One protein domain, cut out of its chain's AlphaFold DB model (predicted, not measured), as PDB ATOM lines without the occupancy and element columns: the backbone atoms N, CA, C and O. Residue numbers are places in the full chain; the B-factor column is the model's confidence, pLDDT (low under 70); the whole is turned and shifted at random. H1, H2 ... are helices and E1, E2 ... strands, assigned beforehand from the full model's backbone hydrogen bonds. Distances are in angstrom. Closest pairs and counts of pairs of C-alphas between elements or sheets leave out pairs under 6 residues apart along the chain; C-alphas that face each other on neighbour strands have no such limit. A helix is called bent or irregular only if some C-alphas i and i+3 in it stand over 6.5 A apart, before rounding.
ATOM      1  N   TRP A 107      -4.029 -28.521  58.940       67.19
ATOM      2  CA  TRP A 107      -5.452 -28.253  58.743       67.19
ATOM      3  C   TRP A 107      -5.661 -27.549  57.409       67.19
ATOM      4  O   TRP A 107      -5.319 -26.376  57.269       67.19
ATOM      5  N   LEU A 108      -6.259 -28.248  56.440       72.62
ATOM      6  CA  LEU A 108      -6.645 -27.679  55.149       72.62
ATOM      7  C   LEU A 108      -8.121 -27.274  55.164       72.62
ATOM      8  O   LEU A 108      -9.006 -28.069  55.486       72.62
ATOM      9  N   ARG A 109      -8.395 -26.017  54.825       75.31
ATOM     10  CA  ARG A 109      -9.732 -25.424  54.871       75.31
ATOM     11  C   ARG A 109     -10.083 -24.882  53.490       75.31
ATOM     12  O   ARG A 109      -9.387 -23.987  53.013       75.31
ATOM     13  N   PRO A 110     -11.143 -25.389  52.842       77.44
ATOM     14  CA  PRO A 110     -11.604 -24.805  51.595       77.44
ATOM     15  C   PRO A 110     -12.091 -23.380  51.861       77.44
ATOM     16  O   PRO A 110     -12.781 -23.129  52.853       77.44
ATOM     17  N   GLY A 111     -11.717 -22.462  50.982       82.94
ATOM     18  CA  GLY A 111     -12.109 -21.067  51.044       82.94
ATOM     19  C   GLY A 111     -12.951 -20.677  49.837       82.94
ATOM     20  O   GLY A 111     -13.884 -21.389  49.447       82.94
ATOM     21  N   ARG A 112     -12.661 -19.513  49.255       84.50
ATOM     22  CA  ARG A 112     -13.431 -18.992  48.121       84.50
ATOM     23  C   ARG A 112     -13.143 -19.778  46.842       84.50
ATOM     24  O   ARG A 112     -11.991 -19.961  46.481       84.50
ATOM     25  N   ARG A 113     -14.189 -20.137  46.095       88.88
ATOM     26  CA  ARG A 113     -14.062 -20.671  44.732       88.88
ATOM     27  C   ARG A 113     -15.011 -19.964  43.776       88.88
ATOM     28  O   ARG A 113     -16.231 -20.067  43.934       88.88
ATOM     29  N   ASP A 114     -14.461 -19.323  42.754       88.31
ATOM     30  CA  ASP A 114     -15.246 -18.652  41.717       88.31
ATOM     31  C   ASP A 114     -15.744 -19.678  40.687       88.31
ATOM     32  O   ASP A 114     -15.083 -20.021  39.712       88.31
ATOM     33  N   ARG A 115     -16.936 -20.231  40.950       82.62
ATOM     34  CA  ARG A 115     -17.513 -21.377  40.218       82.62
ATOM     35  C   ARG A 115     -17.864 -21.116  38.751       82.62
ATOM     36  O   ARG A 115     -18.036 -22.077  38.013       82.62
ATOM     37  N   TRP A 116     -18.022 -19.854  38.366       82.19
ATOM     38  CA  TRP A 116     -18.502 -19.447  37.040       82.19
ATOM     39  C   TRP A 116     -17.375 -19.005  36.100       82.19
ATOM     40  O   TRP A 116     -17.651 -18.505  35.016       82.19
ATOM     41  N   ILE A 117     -16.121 -19.164  36.528       83.88
ATOM     42  CA  ILE A 117     -14.937 -18.840  35.738       83.88
ATOM     43  C   ILE A 117     -14.420 -20.113  35.072       83.88
ATOM     44  O   ILE A 117     -14.322 -21.164  35.714       83.88
ATOM     45  N   ASP A 118     -14.080 -20.013  33.787       81.50
ATOM     46  CA  ASP A 118     -13.527 -21.137  33.041       81.50
ATOM     47  C   ASP A 118     -12.228 -21.639  33.701       81.50
ATOM     48  O   ASP A 118     -11.386 -20.823  34.089       81.50
ATOM     49  N   PRO A 119     -11.991 -22.966  33.773       80.25
ATOM     50  CA  PRO A 119     -10.794 -23.534  34.400       80.25
ATOM     51  C   PRO A 119      -9.444 -22.907  33.987       80.25
ATOM     52  O   PRO A 119      -8.606 -22.715  34.863       80.25
ATOM     53  N   PRO A 120      -9.203 -22.523  32.714       83.69
ATOM     54  CA  PRO A 120      -7.961 -21.865  32.300       83.69
ATOM     55  C   PRO A 120      -7.730 -20.484  32.929       83.69
ATOM     56  O   PRO A 120      -6.606 -19.990  32.902       83.69
ATOM     57  N   ARG A 121      -8.776 -19.842  33.452       89.50
ATOM     58  CA  ARG A 121      -8.745 -18.511  34.078       89.50
ATOM     59  C   ARG A 121      -8.783 -18.584  35.607       89.50
ATOM     60  O   ARG A 121      -8.800 -17.545  36.260       89.50
ATOM     61  N   LEU A 122      -8.817 -19.791  36.171       91.69
ATOM     62  CA  LEU A 122      -8.876 -20.023  37.607       91.69
ATOM     63  C   LEU A 122      -7.461 -20.158  38.173       91.69
ATOM     64  O   LEU A 122      -6.705 -21.026  37.751       91.69
ATOM     65  N   VAL A 123      -7.114 -19.300  39.127       93.69
ATOM     66  CA  VAL A 123      -5.817 -19.294  39.810       93.69
ATOM     67  C   VAL A 123      -5.976 -19.954  41.171       93.69
ATOM     68  O   VAL A 123      -6.857 -19.583  41.949       93.69
ATOM     69  N   ASP A 124      -5.123 -20.921  41.472       94.69
ATOM     70  CA  ASP A 124      -5.083 -21.529  42.790       94.69
ATOM     71  C   ASP A 124      -4.337 -20.605  43.756       94.69
ATOM     72  O   ASP A 124      -3.232 -20.142  43.465       94.69
ATOM     73  N   VAL A 125      -4.948 -20.317  44.905       95.19
ATOM     74  CA  VAL A 125      -4.368 -19.436  45.925       95.19
ATOM     75  C   VAL A 125      -4.412 -20.122  47.284       95.19
ATOM     76  O   VAL A 125      -5.473 -20.388  47.838       95.19
ATOM     77  N   GLU A 126      -3.255 -20.377  47.871       92.81
ATOM     78  CA  GLU A 126      -3.131 -20.916  49.218       92.81
ATOM     79  C   GLU A 126      -2.739 -19.805  50.191       92.81
ATOM     80  O   GLU A 126      -1.730 -19.129  49.999       92.81
ATOM     81  N   ILE A 127      -3.500 -19.658  51.276       91.62
ATOM     82  CA  ILE A 127      -3.066 -18.903  52.453       91.62
ATOM     83  C   ILE A 127      -2.443 -19.900  53.427       91.62
ATOM     84  O   ILE A 127      -3.152 -20.725  54.002       91.62
ATOM     85  N   LEU A 128      -1.131 -19.827  53.626       88.94
ATOM     86  CA  LEU A 128      -0.407 -20.689  54.554       88.94
ATOM     87  C   LEU A 128      -0.054 -19.910  55.827       88.94
ATOM     88  O   LEU A 128       0.592 -18.864  55.776       88.94
ATOM     89  N   ALA A 129      -0.467 -20.437  56.979       86.06
ATOM     90  CA  ALA A 129      -0.132 -19.903  58.295       86.06
ATOM     91  C   ALA A 129       0.674 -20.932  59.102       86.06
ATOM     92  O   ALA A 129       0.172 -22.006  59.442       86.06
ATOM     93  N   LEU A 130       1.921 -20.588  59.429       83.25
ATOM     94  CA  LEU A 130       2.800 -21.380  60.290       83.25
ATOM     95  C   LEU A 130       2.707 -20.878  61.728       83.25
ATOM     96  O   LEU A 130       2.844 -19.677  61.976       83.25
ATOM     97  N   ARG A 131       2.518 -21.785  62.688       78.50
ATOM     98  CA  ARG A 131       2.435 -21.455  64.123       78.50
ATOM     99  C   ARG A 131       3.227 -22.463  64.947       78.50
ATOM    100  O   ARG A 131       3.345 -23.615  64.547       78.50
ATOM    101  N   PHE A 132       3.751 -22.048  66.099       70.06
ATOM    102  CA  PHE A 132       4.210 -23.016  67.096       70.06
ATOM    103  C   PHE A 132       3.016 -23.627  67.816       70.06
ATOM    104  O   PHE A 132       2.006 -22.960  68.040       70.06
ATOM    105  N   GLU A 133       3.179 -24.869  68.250       70.38
ATOM    106  CA  GLU A 133       2.340 -25.430  69.296       70.38
ATOM    107  C   GLU A 133       2.440 -24.562  70.562       70.38
ATOM    108  O   GLU A 133       3.529 -24.161  70.991       70.38
ATOM    109  N   LEU A 134       1.286 -24.229  71.135       68.81
ATOM    110  CA  LEU A 134       1.193 -23.463  72.372       68.81
ATOM    111  C   LEU A 134       1.066 -24.419  73.557       68.81
ATOM    112  O   LEU A 134       0.364 -25.421  73.468       68.81
ATOM    113  N   ALA A 135       1.734 -24.088  74.665       66.69
ATOM    114  CA  ALA A 135       1.616 -24.851  75.906       66.69
ATOM    115  C   ALA A 135       0.231 -24.661  76.545       66.69
ATOM    116  O   ALA A 135      -0.360 -25.633  77.009       66.69
ATOM    117  N   ASP A 136      -0.295 -23.429  76.522       68.00
ATOM    118  CA  ASP A 136      -1.684 -23.122  76.861       68.00
ATOM    119  C   ASP A 136      -2.427 -22.560  75.624       68.00
ATOM    120  O   ASP A 136      -2.030 -21.525  75.084       68.00
ATOM    121  N   PRO A 137      -3.529 -23.189  75.170       63.44
ATOM    122  CA  PRO A 137      -4.459 -22.640  74.174       63.44
ATOM    123  C   PRO A 137      -4.828 -21.166  74.361       63.44
ATOM    124  O   PRO A 137      -5.052 -20.427  73.397       63.44
ATOM    125  N   THR A 138      -4.985 -20.770  75.623       68.62
ATOM    126  CA  THR A 138      -5.505 -19.473  76.047       68.62
ATOM    127  C   THR A 138      -4.507 -18.366  75.740       68.62
ATOM    128  O   THR A 138      -4.919 -17.236  75.462       68.62
ATOM    129  N   ASP A 139      -3.218 -18.711  75.681       72.50
ATOM    130  CA  ASP A 139      -2.146 -17.793  75.317       72.50
ATOM    131  C   ASP A 139      -2.387 -17.170  73.947       72.50
ATOM    132  O   ASP A 139      -2.075 -16.004  73.733       72.50
ATOM    133  N   LEU A 140      -3.035 -17.872  73.015       71.19
ATOM    134  CA  LEU A 140      -3.302 -17.273  71.714       71.19
ATOM    135  C   LEU A 140      -4.242 -16.065  71.799       71.19
ATOM    136  O   LEU A 140      -4.118 -15.107  71.033       71.19
ATOM    137  N   LEU A 141      -5.213 -16.104  72.711       72.94
ATOM    138  CA  LEU A 141      -6.174 -15.016  72.862       72.94
ATOM    139  C   LEU A 141      -5.536 -13.785  73.511       72.94
ATOM    140  O   LEU A 141      -6.011 -12.669  73.270       72.94
ATOM    141  N   THR A 142      -4.479 -13.986  74.300       75.81
ATOM    142  CA  THR A 142      -3.745 -12.938  75.019       75.81
ATOM    143  C   THR A 142      -2.527 -12.431  74.241       75.81
ATOM    144  O   THR A 142      -2.182 -11.260  74.376       75.81
ATOM    145  N   MET A 143      -1.941 -13.253  73.365       75.31
ATOM    146  CA  MET A 143      -0.820 -12.894  72.494       75.31
ATOM    147  C   MET A 143      -1.195 -11.778  71.504       75.31
ATOM    148  O   MET A 143      -2.280 -11.826  70.899       75.31
ATOM    149  N   PRO A 144      -0.300 -10.802  71.262       75.56
ATOM    150  CA  PRO A 144      -0.446  -9.834  70.179       75.56
ATOM    151  C   PRO A 144      -0.586 -10.531  68.821       75.56
ATOM    152  O   PRO A 144       0.047 -11.555  68.579       75.56
ATOM    153  N   ALA A 145      -1.379  -9.975  67.901       69.12
ATOM    154  CA  ALA A 145      -1.615 -10.586  66.585       69.12
ATOM    155  C   ALA A 145      -0.321 -10.841  65.781       69.12
ATOM    156  O   ALA A 145      -0.244 -11.821  65.041       69.12
ATOM    157  N   SER A 146       0.699  -9.997  65.975       71.12
ATOM    158  CA  SER A 146       2.044 -10.117  65.396       71.12
ATOM    159  C   SER A 146       2.844 -11.324  65.880       71.12
ATOM    160  O   SER A 146       3.774 -11.731  65.200       71.12
ATOM    161  N   GLU A 147       2.497 -11.905  67.029       72.81
ATOM    162  CA  GLU A 147       3.238 -13.016  67.646       72.81
ATOM    163  C   GLU A 147       2.509 -14.360  67.516       72.81
ATOM    164  O   GLU A 147       3.042 -15.408  67.872       72.81
ATOM    165  N   ARG A 148       1.281 -14.354  66.981       72.56
ATOM    166  CA  ARG A 148       0.457 -15.568  66.837       72.56
ATOM    167  C   ARG A 148       0.904 -16.478  65.700       72.56
ATOM    168  O   ARG A 148       0.509 -17.640  65.668       72.56
ATOM    169  N   ASN A 149       1.665 -15.947  64.745       77.25
ATOM    170  CA  ASN A 149       2.131 -16.675  63.572       77.25
ATOM    171  C   ASN A 149       3.642 -16.496  63.423       77.25
ATOM    172  O   ASN A 149       4.159 -15.403  63.617       77.25
ATOM    173  N   LEU A 150       4.328 -17.566  63.030       72.88
ATOM    174  CA  LEU A 150       5.739 -17.530  62.641       72.88
ATOM    175  C   LEU A 150       5.917 -17.031  61.217       72.88
ATOM    176  O   LEU A 150       6.894 -16.362  60.901       72.88
ATOM    177  N   SER A 151       4.972 -17.399  60.357       80.00
ATOM    178  CA  SER A 151       4.918 -16.959  58.974       80.00
ATOM    179  C   SER A 151       3.476 -16.991  58.499       80.00
ATOM    180  O   SER A 151       2.713 -17.894  58.854       80.00
ATOM    181  N   CYS A 152       3.098 -15.995  57.710       88.94
ATOM    182  CA  CYS A 152       1.850 -15.976  56.967       88.94
ATOM    183  C   CYS A 152       2.176 -15.635  55.525       88.94
ATOM    184  O   CYS A 152       2.790 -14.605  55.256       88.94
ATOM    185  N   CYS A 153       1.772 -16.484  54.596       92.50
ATOM    186  CA  CYS A 153       2.121 -16.318  53.198       92.50
ATOM    187  C   CYS A 153       0.967 -16.670  52.271       92.50
ATOM    188  O   CYS A 153       0.071 -17.441  52.613       92.50
ATOM    189  N   LEU A 154       1.001 -16.053  51.095       95.31
ATOM    190  CA  LEU A 154       0.137 -16.362  49.972       95.31
ATOM    191  C   LEU A 154       0.988 -17.071  48.929       95.31
ATOM    192  O   LEU A 154       1.970 -16.502  48.451       95.31
ATOM    193  N   SER A 155       0.598 -18.290  48.580       95.06
ATOM    194  CA  SER A 155       1.167 -19.050  47.474       95.06
ATOM    195  C   SER A 155       0.154 -19.074  46.338       95.06
ATOM    196  O   SER A 155      -0.985 -19.490  46.529       95.06
ATOM    197  N   LEU A 156       0.544 -18.582  45.169       96.50
ATOM    198  CA  LEU A 156      -0.268 -18.601  43.963       96.50
ATOM    199  C   LEU A 156       0.308 -19.646  43.025       96.50
ATOM    200  O   LEU A 156       1.510 -19.648  42.755       96.50
ATOM    201  N   ASN A 157      -0.557 -20.488  42.482       95.31
ATOM    202  CA  ASN A 157      -0.186 -21.452  41.467       95.31
ATOM    203  C   ASN A 157      -1.207 -21.401  40.335       95.31
ATOM    204  O   ASN A 157      -2.416 -21.335  40.547       95.31
ATOM    205  N   TRP A 158      -0.718 -21.419  39.108       94.69
ATOM    206  CA  TRP A 158      -1.564 -21.537  37.939       94.69
ATOM    207  C   TRP A 158      -0.863 -22.393  36.901       94.69
ATOM    208  O   TRP A 158       0.324 -22.224  36.614       94.69
ATOM    209  N   THR A 159      -1.621 -23.311  36.315       91.00
ATOM    210  CA  THR A 159      -1.158 -24.152  35.218       91.00
ATOM    211  C   THR A 159      -2.160 -24.071  34.085       91.00
ATOM    212  O   THR A 159      -3.365 -24.232  34.283       91.00
ATOM    213  N   ALA A 160      -1.667 -23.804  32.879       85.81
ATOM    214  CA  ALA A 160      -2.499 -23.839  31.697       85.81
ATOM    215  C   ALA A 160      -3.080 -25.253  31.549       85.81
ATOM    216  O   ALA A 160      -2.338 -26.232  31.700       85.81
ATOM    217  N   PRO A 161      -4.372 -25.379  31.210       81.88
ATOM    218  CA  PRO A 161      -4.969 -26.672  30.939       81.88
ATOM    219  C   PRO A 161      -4.167 -27.413  29.871       81.88
ATOM    220  O   PRO A 161      -3.682 -26.806  28.906       81.88
ATOM    221  N   SER A 162      -4.044 -28.731  30.041       72.94
ATOM    222  CA  SER A 162      -3.410 -29.593  29.047       72.94
ATOM    223  C   SER A 162      -4.038 -29.351  27.680       72.94
ATOM    224  O   SER A 162      -5.256 -29.180  27.576       72.94
ATOM    225  N   ALA A 163      -3.204 -29.354  26.640       68.81
ATOM    226  CA  ALA A 163      -3.692 -29.280  25.275       68.81
ATOM    227  C   ALA A 163      -4.788 -30.334  25.059       68.81
ATOM    228  O   ALA A 163      -4.685 -31.456  25.563       68.81
ATOM    229  N   GLY A 164      -5.855 -29.957  24.355       67.62
ATOM    230  CA  GLY A 164      -6.934 -30.893  24.050       67.62
ATOM    231  C   GLY A 164      -6.422 -32.100  23.249       67.62
ATOM    232  O   GLY A 164      -5.268 -32.110  22.817       67.62
ATOM    233  N   PRO A 165      -7.275 -33.097  22.957       67.44
ATOM    234  CA  PRO A 165      -6.892 -34.286  22.180       67.44
ATOM    235  C   PRO A 165      -6.239 -33.979  20.816       67.44
ATOM    236  O   PRO A 165      -5.579 -34.834  20.239       67.44
ATOM    237  N   TRP A 166      -6.384 -32.747  20.327       70.25
ATOM    238  CA  TRP A 166      -5.818 -32.233  19.082       70.25
ATOM    239  C   TRP A 166      -4.486 -31.474  19.250       70.25
ATOM    240  O   TRP A 166      -4.024 -30.844  18.306       70.25
ATOM    241  N   GLY A 167      -3.876 -31.474  20.441       61.81
ATOM    242  CA  GLY A 167      -2.566 -30.858  20.699       61.81
ATOM    243  C   GLY A 167      -2.552 -29.325  20.767       61.81
ATOM    244  O   GLY A 167      -1.506 -28.738  21.033       61.81
ATOM    245  N   ALA A 168      -3.696 -28.657  20.592       64.56
ATOM    246  CA  ALA A 168      -3.798 -27.207  20.727       64.56
ATOM    247  C   ALA A 168      -3.897 -26.785  22.205       64.56
ATOM    248  O   ALA A 168      -4.768 -27.262  22.941       64.56
ATOM    249  N   HIS A 169      -3.019 -25.870  22.629       67.81
ATOM    250  CA  HIS A 169      -3.148 -25.167  23.907       67.81
ATOM    251  C   HIS A 169      -4.453 -24.366  23.948       67.81
ATOM    252  O   HIS A 169      -4.919 -23.869  22.923       67.81
ATOM    253  N   HIS A 170      -5.030 -24.214  25.143       72.25
ATOM    254  CA  HIS A 170      -6.232 -23.405  25.310       72.25
ATOM    255  C   HIS A 170      -5.966 -21.957  24.840       72.25
ATOM    256  O   HIS A 170      -4.992 -21.359  25.307       72.25
ATOM    257  N   PRO A 171      -6.801 -21.372  23.957       80.06
ATOM    258  CA  PRO A 171      -6.532 -20.068  23.334       80.06
ATOM    259  C   PRO A 171      -6.361 -18.937  24.357       80.06
ATOM    260  O   PRO A 171      -5.539 -18.045  24.164       80.06
ATOM    261  N   ASP A 172      -7.067 -19.022  25.486       82.81
ATOM    262  CA  ASP A 172      -6.999 -18.016  26.551       82.81
ATOM    263  C   ASP A 172      -5.793 -18.166  27.490       82.81
ATOM    264  O   ASP A 172      -5.506 -17.247  28.254       82.81
ATOM    265  N   ALA A 173      -5.068 -19.289  27.465       85.56
ATOM    266  CA  ALA A 173      -4.000 -19.547  28.434       85.56
ATOM    267  C   ALA A 173      -2.842 -18.524  28.381       85.56
ATOM    268  O   ALA A 173      -2.406 -18.077  29.443       85.56
ATOM    269  N   PRO A 174      -2.348 -18.084  27.202       88.31
ATOM    270  CA  PRO A 174      -1.318 -17.044  27.138       88.31
ATOM    271  C   PRO A 174      -1.791 -15.701  27.705       88.31
ATOM    272  O   PRO A 174      -1.018 -15.011  28.372       88.31
ATOM    273  N   LEU A 175      -3.057 -15.341  27.459       89.50
ATOM    274  CA  LEU A 175      -3.653 -14.112  27.977       89.50
ATOM    275  C   LEU A 175      -3.832 -14.196  29.496       89.50
ATOM    276  O   LEU A 175      -3.412 -13.282  30.196       89.50
ATOM    277  N   ALA A 176      -4.378 -15.302  30.008       91.12
ATOM    278  CA  ALA A 176      -4.562 -15.522  31.440       91.12
ATOM    279  C   ALA A 176      -3.233 -15.440  32.205       91.12
ATOM    280  O   ALA A 176      -3.143 -14.727  33.202       91.12
ATOM    281  N   ARG A 177      -2.169 -16.074  31.687       91.88
ATOM    282  CA  ARG A 177      -0.821 -15.996  32.274       91.88
ATOM    283  C   ARG A 177      -0.291 -14.568  32.315       91.88
ATOM    284  O   ARG A 177       0.285 -14.158  33.320       91.88
ATOM    285  N   LYS A 178      -0.464 -13.818  31.221       93.31
ATOM    286  CA  LYS A 178      -0.031 -12.420  31.145       93.31
ATOM    287  C   LYS A 178      -0.769 -11.570  32.179       93.31
ATOM    288  O   LYS A 178      -0.118 -10.905  32.970       93.31
ATOM    289  N   LEU A 179      -2.099 -11.658  32.222       94.38
ATOM    290  CA  LEU A 179      -2.925 -10.920  33.182       94.38
ATOM    291  C   LEU A 179      -2.560 -11.261  34.631       94.38
ATOM    292  O   LEU A 179      -2.442 -10.357  35.452       94.38
ATOM    293  N   LEU A 180      -2.319 -12.540  34.935       95.56
ATOM    294  CA  LEU A 180      -1.871 -12.979  36.256       95.56
ATOM    295  C   LEU A 180      -0.494 -12.406  36.610       95.56
ATOM    296  O   LEU A 180      -0.309 -11.912  37.716       95.56
ATOM    297  N   THR A 181       0.450 -12.433  35.669       95.69
ATOM    298  CA  THR A 181       1.808 -11.907  35.871       95.69
ATOM    299  C   THR A 181       1.784 -10.397  36.105       95.69
ATOM    300  O   THR A 181       2.379  -9.920  37.068       95.69
ATOM    301  N   ASP A 182       1.050  -9.660  35.268       95.62
ATOM    302  CA  ASP A 182       0.906  -8.206  35.364       95.62
ATOM    303  C   ASP A 182       0.204  -7.813  36.678       95.62
ATOM    304  O   ASP A 182       0.645  -6.898  37.372       95.62
ATOM    305  N   THR A 183      -0.847  -8.549  37.062       96.25
ATOM    306  CA  THR A 183      -1.559  -8.337  38.334       96.25
ATOM    307  C   THR A 183      -0.639  -8.612  39.521       96.25
ATOM    308  O   THR A 183      -0.518  -7.776  40.413       96.25
ATOM    309  N   PHE A 184       0.061  -9.753  39.523       96.31
ATOM    310  CA  PHE A 184       0.960 -10.126  40.612       96.31
ATOM    311  C   PHE A 184       2.120  -9.142  40.773       96.31
ATOM    312  O   PHE A 184       2.507  -8.869  41.903       96.31
ATOM    313  N   ALA A 185       2.652  -8.579  39.686       95.62
ATOM    314  CA  ALA A 185       3.748  -7.615  39.755       95.62
ATOM    315  C   ALA A 185       3.396  -6.362  40.580       95.62
ATOM    316  O   ALA A 185       4.265  -5.817  41.255       95.62
ATOM    317  N   ALA A 186       2.129  -5.932  40.570       94.88
ATOM    318  CA  ALA A 186       1.654  -4.784  41.349       94.88
ATOM    319  C   ALA A 186       1.242  -5.144  42.794       94.88
ATOM    320  O   ALA A 186       1.184  -4.270  43.663       94.88
ATOM    321  N   THR A 187       0.952  -6.419  43.069       95.44
ATOM    322  CA  THR A 187       0.424  -6.870  44.365       95.44
ATOM    323  C   THR A 187       1.356  -6.582  45.553       95.44
ATOM    324  O   THR A 187       0.852  -6.022  46.525       95.44
ATOM    325  N   PRO A 188       2.673  -6.898  45.530       95.75
ATOM    326  CA  PRO A 188       3.552  -6.734  46.692       95.75
ATOM    327  C   PRO A 188       3.552  -5.322  47.278       95.75
ATOM    328  O   PRO A 188       3.462  -5.156  48.494       95.75
ATOM    329  N   GLU A 189       3.636  -4.305  46.417       94.50
ATOM    330  CA  GLU A 189       3.655  -2.903  46.841       94.50
ATOM    331  C   GLU A 189       2.300  -2.488  47.416       94.50
ATOM    332  O   GLU A 189       2.234  -1.866  48.477       94.50
ATOM    333  N   ARG A 190       1.209  -2.892  46.755       94.94
ATOM    334  CA  ARG A 190      -0.161  -2.540  47.140       94.94
ATOM    335  C   ARG A 190      -0.620  -3.206  48.437       94.94
ATOM    336  O   ARG A 190      -1.445  -2.640  49.151       94.94
ATOM    337  N   THR A 191      -0.112  -4.396  48.748       94.44
ATOM    338  CA  THR A 191      -0.462  -5.146  49.965       94.44
ATOM    339  C   THR A 191       0.591  -5.032  51.068       94.44
ATOM    340  O   THR A 191       0.410  -5.605  52.144       94.44
ATOM    341  N   HIS A 192       1.677  -4.289  50.825       93.50
ATOM    342  CA  HIS A 192       2.825  -4.163  51.724       93.50
ATOM    343  C   HIS A 192       3.427  -5.525  52.117       93.50
ATOM    344  O   HIS A 192       3.678  -5.798  53.297       93.50
ATOM    345  N   ALA A 193       3.643  -6.396  51.129       93.06
ATOM    346  CA  ALA A 193       4.296  -7.681  51.343       93.06
ATOM    347  C   ALA A 193       5.728  -7.483  51.871       93.06
ATOM    348  O   ALA A 193       6.483  -6.642  51.389       93.06
ATOM    349  N   THR A 194       6.119  -8.279  52.866       91.75
ATOM    350  CA  THR A 194       7.473  -8.244  53.449       91.75
ATOM    351  C   THR A 194       8.510  -8.842  52.504       91.75
ATOM    352  O   THR A 194       9.660  -8.411  52.471       91.75
ATOM    353  N   SER A 195       8.106  -9.847  51.734       91.88
ATOM    354  CA  SER A 195       8.902 -10.410  50.653       91.88
ATOM    355  C   SER A 195       7.986 -10.939  49.562       91.88
ATOM    356  O   SER A 195       6.845 -11.330  49.831       91.88
ATOM    357  N   SER A 196       8.495 -10.956  48.335       95.44
ATOM    358  CA  SER A 196       7.775 -11.461  47.175       95.44
ATOM    359  C   SER A 196       8.720 -12.142  46.199       95.44
ATOM    360  O   SER A 196       9.836 -11.673  45.983       95.44
ATOM    361  N   TRP A 197       8.244 -13.202  45.560       95.62
ATOM    362  CA  TRP A 197       8.883 -13.806  44.399       95.62
ATOM    363  C   TRP A 197       7.812 -14.329  43.451       95.62
ATOM    364  O   TRP A 197       6.727 -14.713  43.881       95.62
ATOM    365  N   SER A 198       8.123 -14.359  42.163       94.75
ATOM    366  CA  SER A 198       7.300 -15.029  41.164       94.75
ATOM    367  C   SER A 198       8.163 -15.620  40.071       94.75
ATOM    368  O   SER A 198       9.193 -15.049  39.708       94.75
ATOM    369  N   HIS A 199       7.681 -16.710  39.494       93.69
ATOM    370  CA  HIS A 199       8.239 -17.337  38.310       93.69
ATOM    371  C   HIS A 199       7.127 -17.646  37.322       93.69
ATOM    372  O   HIS A 199       6.089 -18.199  37.677       93.69
ATOM    373  N   SER A 200       7.349 -17.283  36.066       91.50
ATOM    374  CA  SER A 200       6.419 -17.540  34.974       91.50
ATOM    375  C   SER A 200       7.190 -18.174  33.831       91.50
ATOM    376  O   SER A 200       8.008 -17.513  33.194       91.50
ATOM    377  N   GLU A 201       6.895 -19.432  33.525       85.62
ATOM    378  CA  GLU A 201       7.584 -20.177  32.477       85.62
ATOM    379  C   GLU A 201       6.618 -21.103  31.744       85.62
ATOM    380  O   GLU A 201       5.858 -21.856  32.355       85.62
ATOM    381  N   GLY A 202       6.645 -21.052  30.409       82.81
ATOM    382  CA  GLY A 202       5.811 -21.910  29.571       82.81
ATOM    383  C   GLY A 202       4.338 -21.848  29.983       82.81
ATOM    384  O   GLY A 202       3.720 -20.790  29.977       82.81
ATOM    385  N   SER A 203       3.758 -22.984  30.347       86.19
ATOM    386  CA  SER A 203       2.359 -23.115  30.762       86.19
ATOM    387  C   SER A 203       2.114 -22.896  32.259       86.19
ATOM    388  O   SER A 203       1.038 -23.250  32.729       86.19
ATOM    389  N   LYS A 204       3.067 -22.361  33.027       91.25
ATOM    390  CA  LYS A 204       2.967 -22.295  34.490       91.25
ATOM    391  C   LYS A 204       3.291 -20.909  35.040       91.25
ATOM    392  O   LYS A 204       4.133 -20.194  34.499       91.25
ATOM    393  N   PHE A 205       2.620 -20.561  36.130       94.69
ATOM    394  CA  PHE A 205       2.923 -19.411  36.968       94.69
ATOM    395  C   PHE A 205       2.954 -19.843  38.435       94.69
ATOM    396  O   PHE A 205       2.048 -20.538  38.897       94.69
ATOM    397  N   GLU A 206       3.973 -19.398  39.160       95.88
ATOM    398  CA  GLU A 206       4.097 -19.539  40.607       95.88
ATOM    399  C   GLU A 206       4.399 -18.174  41.221       95.88
ATOM    400  O   GLU A 206       5.224 -17.418  40.707       95.88
ATOM    401  N   GLY A 207       3.739 -17.856  42.329       94.44
ATOM    402  CA  GLY A 207       3.934 -16.609  43.057       94.44
ATOM    403  C   GLY A 207       3.936 -16.847  44.557       94.44
ATOM    404  O   GLY A 207       3.191 -17.681  45.062       94.44
ATOM    405  N   TRP A 208       4.758 -16.097  45.278       96.25
ATOM    406  CA  TRP A 208       4.838 -16.138  46.730       96.25
ATOM    407  C   TRP A 208       4.873 -14.731  47.305       96.25
ATOM    408  O   TRP A 208       5.660 -13.898  46.854       96.25
ATOM    409  N   LEU A 209       4.063 -14.481  48.333       95.06
ATOM    410  CA  LEU A 209       4.046 -13.236  49.101       95.06
ATOM    411  C   LEU A 209       4.073 -13.561  50.593       95.06
ATOM    412  O   LEU A 209       3.295 -14.395  51.049       95.06
ATOM    413  N   SER A 210       4.918 -12.877  51.361       92.94
ATOM    414  CA  SER A 210       4.994 -13.042  52.818       92.94
ATOM    415  C   SER A 210       4.429 -11.827  53.544       92.94
ATOM    416  O   SER A 210       4.673 -10.687  53.148       92.94
ATOM    417  N   TYR A 211       3.729 -12.073  54.646       91.19
ATOM    418  CA  TYR A 211       3.077 -11.066  55.472       91.19
ATOM    419  C   TYR A 211       3.376 -11.296  56.955       91.19
ATOM    420  O   TYR A 211       3.508 -12.439  57.397       91.19
ATOM    421  N   PRO A 212       3.414 -10.221  57.759       84.88
ATOM    422  CA  PRO A 212       3.745 -10.321  59.178       84.88
ATOM    423  C   PRO A 212       2.625 -10.944  60.022       84.88
ATOM    424  O   PRO A 212       2.865 -11.359  61.150       84.88
ATOM    425  N   THR A 213       1.384 -10.974  59.524       85.38
ATOM    426  CA  THR A 213       0.229 -11.506  60.264       85.38
ATOM    427  C   THR A 213      -0.755 -12.215  59.345       85.38
ATOM    428  O   THR A 213      -0.846 -11.907  58.153       85.38
ATOM    429  N   SER A 214      -1.555 -13.107  59.931       83.38
ATOM    430  CA  SER A 214      -2.672 -13.773  59.260       83.38
ATOM    431  C   SER A 214      -3.688 -12.756  58.745       83.38
ATOM    432  O   SER A 214      -4.132 -12.868  57.609       83.38
ATOM    433  N   THR A 215      -4.018 -11.730  59.532       84.25
ATOM    434  CA  THR A 215      -4.950 -10.667  59.126       84.25
ATOM    435  C   THR A 215      -4.462  -9.938  57.873       84.25
ATOM    436  O   THR A 215      -5.232  -9.777  56.929       84.25
ATOM    437  N   ARG A 216      -3.173  -9.574  57.814       88.69
ATOM    438  CA  ARG A 216      -2.577  -8.950  56.619       88.69
ATOM    439  C   ARG A 216      -2.586  -9.879  55.409       88.69
ATOM    440  O   ARG A 216      -2.885  -9.422  54.316       88.69
ATOM    441  N   ALA A 217      -2.317 -11.170  55.601       91.25
ATOM    442  CA  ALA A 217      -2.395 -12.151  54.521       91.25
ATOM    443  C   ALA A 217      -3.822 -12.258  53.940       91.25
ATOM    444  O   ALA A 217      -3.998 -12.244  52.724       91.25
ATOM    445  N   HIS A 218      -4.856 -12.288  54.787       89.69
ATOM    446  CA  HIS A 218      -6.250 -12.329  54.323       89.69
ATOM    447  C   HIS A 218      -6.686 -11.017  53.655       89.69
ATOM    448  O   HIS A 218      -7.372 -11.045  52.633       89.69
ATOM    449  N   GLU A 219      -6.266  -9.867  54.190       90.88
ATOM    450  CA  GLU A 219      -6.491  -8.563  53.557       90.88
ATOM    451  C   GLU A 219      -5.842  -8.505  52.168       90.88
ATOM    452  O   GLU A 219      -6.488  -8.112  51.195       90.88
ATOM    453  N   ALA A 220      -4.596  -8.968  52.059       94.38
ATOM    454  CA  ALA A 220      -3.881  -9.055  50.797       94.38
ATOM    455  C   ALA A 220      -4.566  -9.994  49.798       94.38
ATOM    456  O   ALA A 220      -4.668  -9.655  48.622       94.38
ATOM    457  N   PHE A 221      -5.081 -11.140  50.257       95.50
ATOM    458  CA  PHE A 221      -5.866 -12.042  49.413       95.50
ATOM    459  C   PHE A 221      -7.124 -11.359  48.875       95.50
ATOM    460  O   PHE A 221      -7.411 -11.482  47.688       95.50
ATOM    461  N   ARG A 222      -7.857 -10.612  49.712       93.94
ATOM    462  CA  ARG A 222      -9.051  -9.875  49.272       93.94
ATOM    463  C   ARG A 222      -8.708  -8.868  48.170       93.94
ATOM    464  O   ARG A 222      -9.401  -8.823  47.162       93.94
ATOM    465  N   ILE A 223      -7.630  -8.104  48.350       95.19
ATOM    466  CA  ILE A 223      -7.155  -7.127  47.358       95.19
ATOM    467  C   ILE A 223      -6.752  -7.829  46.053       95.19
ATOM    468  O   ILE A 223      -7.213  -7.444  44.983       95.19
ATOM    469  N   LEU A 224      -5.952  -8.894  46.145       96.25
ATOM    470  CA  LEU A 224      -5.546  -9.702  44.994       96.25
ATOM    471  C   LEU A 224      -6.761 -10.284  44.256       96.25
ATOM    472  O   LEU A 224      -6.795 -10.289  43.031       96.25
ATOM    473  N   HIS A 225      -7.760 -10.781  44.987       95.25
ATOM    474  CA  HIS A 225      -8.984 -11.335  44.408       95.25
ATOM    475  C   HIS A 225      -9.786 -10.281  43.644       95.25
ATOM    476  O   HIS A 225     -10.265 -10.556  42.547       95.25
ATOM    477  N   GLU A 226      -9.914  -9.075  44.200       94.81
ATOM    478  CA  GLU A 226     -10.553  -7.941  43.524       94.81
ATOM    479  C   GLU A 226      -9.832  -7.597  42.212       94.81
ATOM    480  O   GLU A 226     -10.487  -7.428  41.183       94.81
ATOM    481  N   ASP A 227      -8.498  -7.583  42.221       95.56
ATOM    482  CA  ASP A 227      -7.689  -7.266  41.040       95.56
ATOM    483  C   ASP A 227      -7.744  -8.359  39.965       95.56
ATOM    484  O   ASP A 227      -7.894  -8.060  38.778       95.56
ATOM    485  N   LEU A 228      -7.689  -9.633  40.371       95.06
ATOM    486  CA  LEU A 228      -7.841 -10.770  39.461       95.06
ATOM    487  C   LEU A 228      -9.234 -10.781  38.817       95.06
ATOM    488  O   LEU A 228      -9.352 -10.933  37.601       95.06
ATOM    489  N   ASN A 229     -10.291 -10.531  39.593       94.31
ATOM    490  CA  ASN A 229     -11.642 -10.427  39.037       94.31
ATOM    491  C   ASN A 229     -11.778  -9.262  38.057       94.31
ATOM    492  O   ASN A 229     -12.438  -9.408  37.027       94.31
ATOM    493  N   ALA A 230     -11.157  -8.114  38.348       94.12
ATOM    494  CA  ALA A 230     -11.210  -6.943  37.478       94.12
ATOM    495  C   ALA A 230     -10.597  -7.212  36.092       94.12
ATOM    496  O   ALA A 230     -11.031  -6.612  35.106       94.12
ATOM    497  N   CYS A 231      -9.637  -8.138  35.995       93.19
ATOM    498  CA  CYS A 231      -9.050  -8.568  34.726       93.19
ATOM    499  C   CYS A 231      -9.672  -9.854  34.143       93.19
ATOM    500  O   CYS A 231      -9.229 -10.339  33.100       93.19
ATOM    501  N   GLY A 232     -10.737 -10.385  34.754       91.88
ATOM    502  CA  GLY A 232     -11.462 -11.561  34.262       91.88
ATOM    503  C   GLY A 232     -10.787 -12.900  34.580       91.88
ATOM    504  O   GLY A 232     -10.991 -13.876  33.849       91.88
ATOM    505  N   LEU A 233      -9.971 -12.936  35.636       94.44
ATOM    506  CA  LEU A 233      -9.463 -14.145  36.279       94.44
ATOM    507  C   LEU A 233     -10.290 -14.452  37.532       94.44
ATOM    508  O   LEU A 233     -10.859 -13.561  38.150       94.44
ATOM    509  N   GLY A 234     -10.356 -15.725  37.905       93.44
ATOM    510  CA  GLY A 234     -11.014 -16.182  39.129       93.44
ATOM    511  C   GLY A 234     -10.024 -16.844  40.069       93.44
ATOM    512  O   GLY A 234      -8.904 -17.165  39.671       93.44
ATOM    513  N   VAL A 235     -10.452 -17.118  41.300       94.81
ATOM    514  CA  VAL A 235      -9.624 -17.846  42.270       94.81
ATOM    515  C   VAL A 235     -10.281 -19.123  42.774       94.81
ATOM    516  O   VAL A 235     -11.502 -19.221  42.945       94.81
ATOM    517  N   ASN A 236      -9.435 -20.102  43.061       92.38
ATOM    518  CA  ASN A 236      -9.736 -21.238  43.910       92.38
ATOM    519  C   ASN A 236      -8.814 -21.169  45.127       92.38
ATOM    520  O   ASN A 236      -7.626 -21.460  45.041       92.38
ATOM    521  N   GLN A 237      -9.365 -20.724  46.250       93.81
ATOM    522  CA  GLN A 237      -8.616 -20.432  47.456       93.81
ATOM    523  C   GLN A 237      -8.852 -21.476  48.544       93.81
ATOM    524  O   GLN A 237      -9.977 -21.921  48.785       93.81
ATOM    525  N   TRP A 238      -7.779 -21.824  49.245       89.00
ATOM    526  CA  TRP A 238      -7.825 -22.583  50.490       89.00
ATOM    527  C   TRP A 238      -6.836 -22.015  51.503       89.00
ATOM    528  O   TRP A 238      -5.897 -21.293  51.163       89.00
ATOM    529  N   THR A 239      -7.072 -22.322  52.771       87.38
ATOM    530  CA  THR A 239      -6.190 -21.946  53.872       87.38
ATOM    531  C   THR A 239      -5.588 -23.209  54.457       87.38
ATOM    532  O   THR A 239      -6.318 -24.150  54.776       87.38
ATOM    533  N   ARG A 240      -4.266 -23.233  54.611       85.06
ATOM    534  CA  ARG A 240      -3.550 -24.286  55.322       85.06
ATOM    535  C   ARG A 240      -2.925 -23.727  56.592       85.06
ATOM    536  O   ARG A 240      -2.200 -22.736  56.566       85.06
ATOM    537  N   GLU A 241      -3.188 -24.390  57.707       82.38
ATOM    538  CA  GLU A 241      -2.573 -24.083  58.996       82.38
ATOM    539  C   GLU A 241      -1.656 -25.244  59.378       82.38
ATOM    540  O   GLU A 241      -2.115 -26.385  59.467       82.38
ATOM    541  N   LEU A 242      -0.372 -24.956  59.598       79.44
ATOM    542  CA  LEU A 242       0.608 -25.955  60.018       79.44
ATOM    543  C   LEU A 242       1.151 -25.602  61.401       79.44
ATOM    544  O   LEU A 242       1.694 -24.513  61.622       79.44
ATOM    545  N   ILE A 243       0.980 -26.538  62.333       77.88
ATOM    546  CA  ILE A 243       1.425 -26.405  63.718       77.88
ATOM    547  C   ILE A 243       2.772 -27.112  63.851       77.88
ATOM    548  O   ILE A 243       2.874 -28.327  63.693       77.88
ATOM    549  N   ILE A 244       3.811 -26.331  64.135       73.75
ATOM    550  CA  ILE A 244       5.165 -26.815  64.382       73.75
ATOM    551  C   ILE A 244       5.267 -27.167  65.871       73.75
ATOM    552  O   ILE A 244       5.158 -26.258  66.705       73.75
ATOM    553  N   PRO A 245       5.497 -28.442  66.233       71.94
ATOM    554  CA  PRO A 245       5.732 -28.822  67.620       71.94
ATOM    555  C   PRO A 245       6.905 -28.020  68.178       71.94
ATOM    556  O   PRO A 245       7.951 -27.895  67.528       71.94
TER     557      PRO A 245
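This is residues 107 to 245 of the 249 residues of the protein "DnaJ domain-containing protein" of Singulisphaera sp. GP187 (UniProt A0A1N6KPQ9). A twisted slab of six strands has two long helices, H2 and H3, packed over one face, while its other face is bare of helices. Loops at opposite ends make the long axis: the one with the small helix H1 at one end, residues 160 to 172 at the other. The printed part has 139 residues with three named helices and six named strands, in the order E1 E2 H1 E3 H2 E4 E5 H3 E6. The mixed sheet runs E1 E6 E2 E3 E5 E4, with only E6 and E2 parallel; the class is mixed, helices and strands. The whole is compact, with a radius of gyration of the C-alphas of 16.7 A, yet elongated in outline, spanning 58 by 30 by 25 A.

E1, residues 107 to 113, begins at C-alpha 107 (-5.452, -28.253, 58.743) and is 18.1 A long. E2 is residues 122 to 132, 32.4 A; H1 is residues 139 to 142; E3 is residues 151 to 159, 25.6 A. H2, residues 173 to 191, is 26.1 A long, with a kink of 29 degrees near residue 185; it is irregular, but only just, with C-alphas 185 and 188 7.0 A apart. E4 is residues 195 to 201, E5 residues 204 to 211, and H3 residues 214 to 230, 24.4 A. E6, residues 234 to 244, is 31.8 A long and ends at C-alpha 244 (5.165, -26.815, 64.382).

Edge strand E1 is antiparallel to E6 (N 109 to O 239, 2.8 A). E6 is parallel to E2 at 17 degrees (N 125 to O 236, 2.9 A). E2 is antiparallel to E3 (N 126 to O 155, 2.8 A), and E3 to E5 (N 156 to O 207, 2.8 A). E5 and edge strand E4 form a hairpin (N 206 to O 199, 2.8 A). On one face, H3 lies over E2 and E3 at a height over the sheet of 7.8 A; its closest C-alphas to E3 are Ser 214 and Cys 152, 5.5 A. On the same face, H2 lies over E3 and E5 at 8.8 A, its closest C-alphas to E5 being Arg 177 and Phe 205, 6.9 A. Both run along the strands. H2 and H3 touch, closest at the C-alphas of Thr 191 and Ala 220, 5.3 A, with a steep tilt of 41 degrees, opposite ways. Two split strand-helix-strand units, parallel strands with others between them, have right-handed crossovers: E3, H2, E4 and E5, H3, E6. H1 is not on the sheet and is apart from H2 and H3. Every O i to N i+4 pair is within hydrogen-bond range in H3, and 12 of 15 in H2; H1 is too short for one.

The two C-alphas farthest apart, those of Thr 142 and Trp 166, are 59.2 A apart. The printed part has no cut, and its one long link is E3 to H2. The mean pLDDT of the printed part is 85.7; it is under 70 at residues 107, 134 to 138, 145, 163 to 165 and 167 to 169.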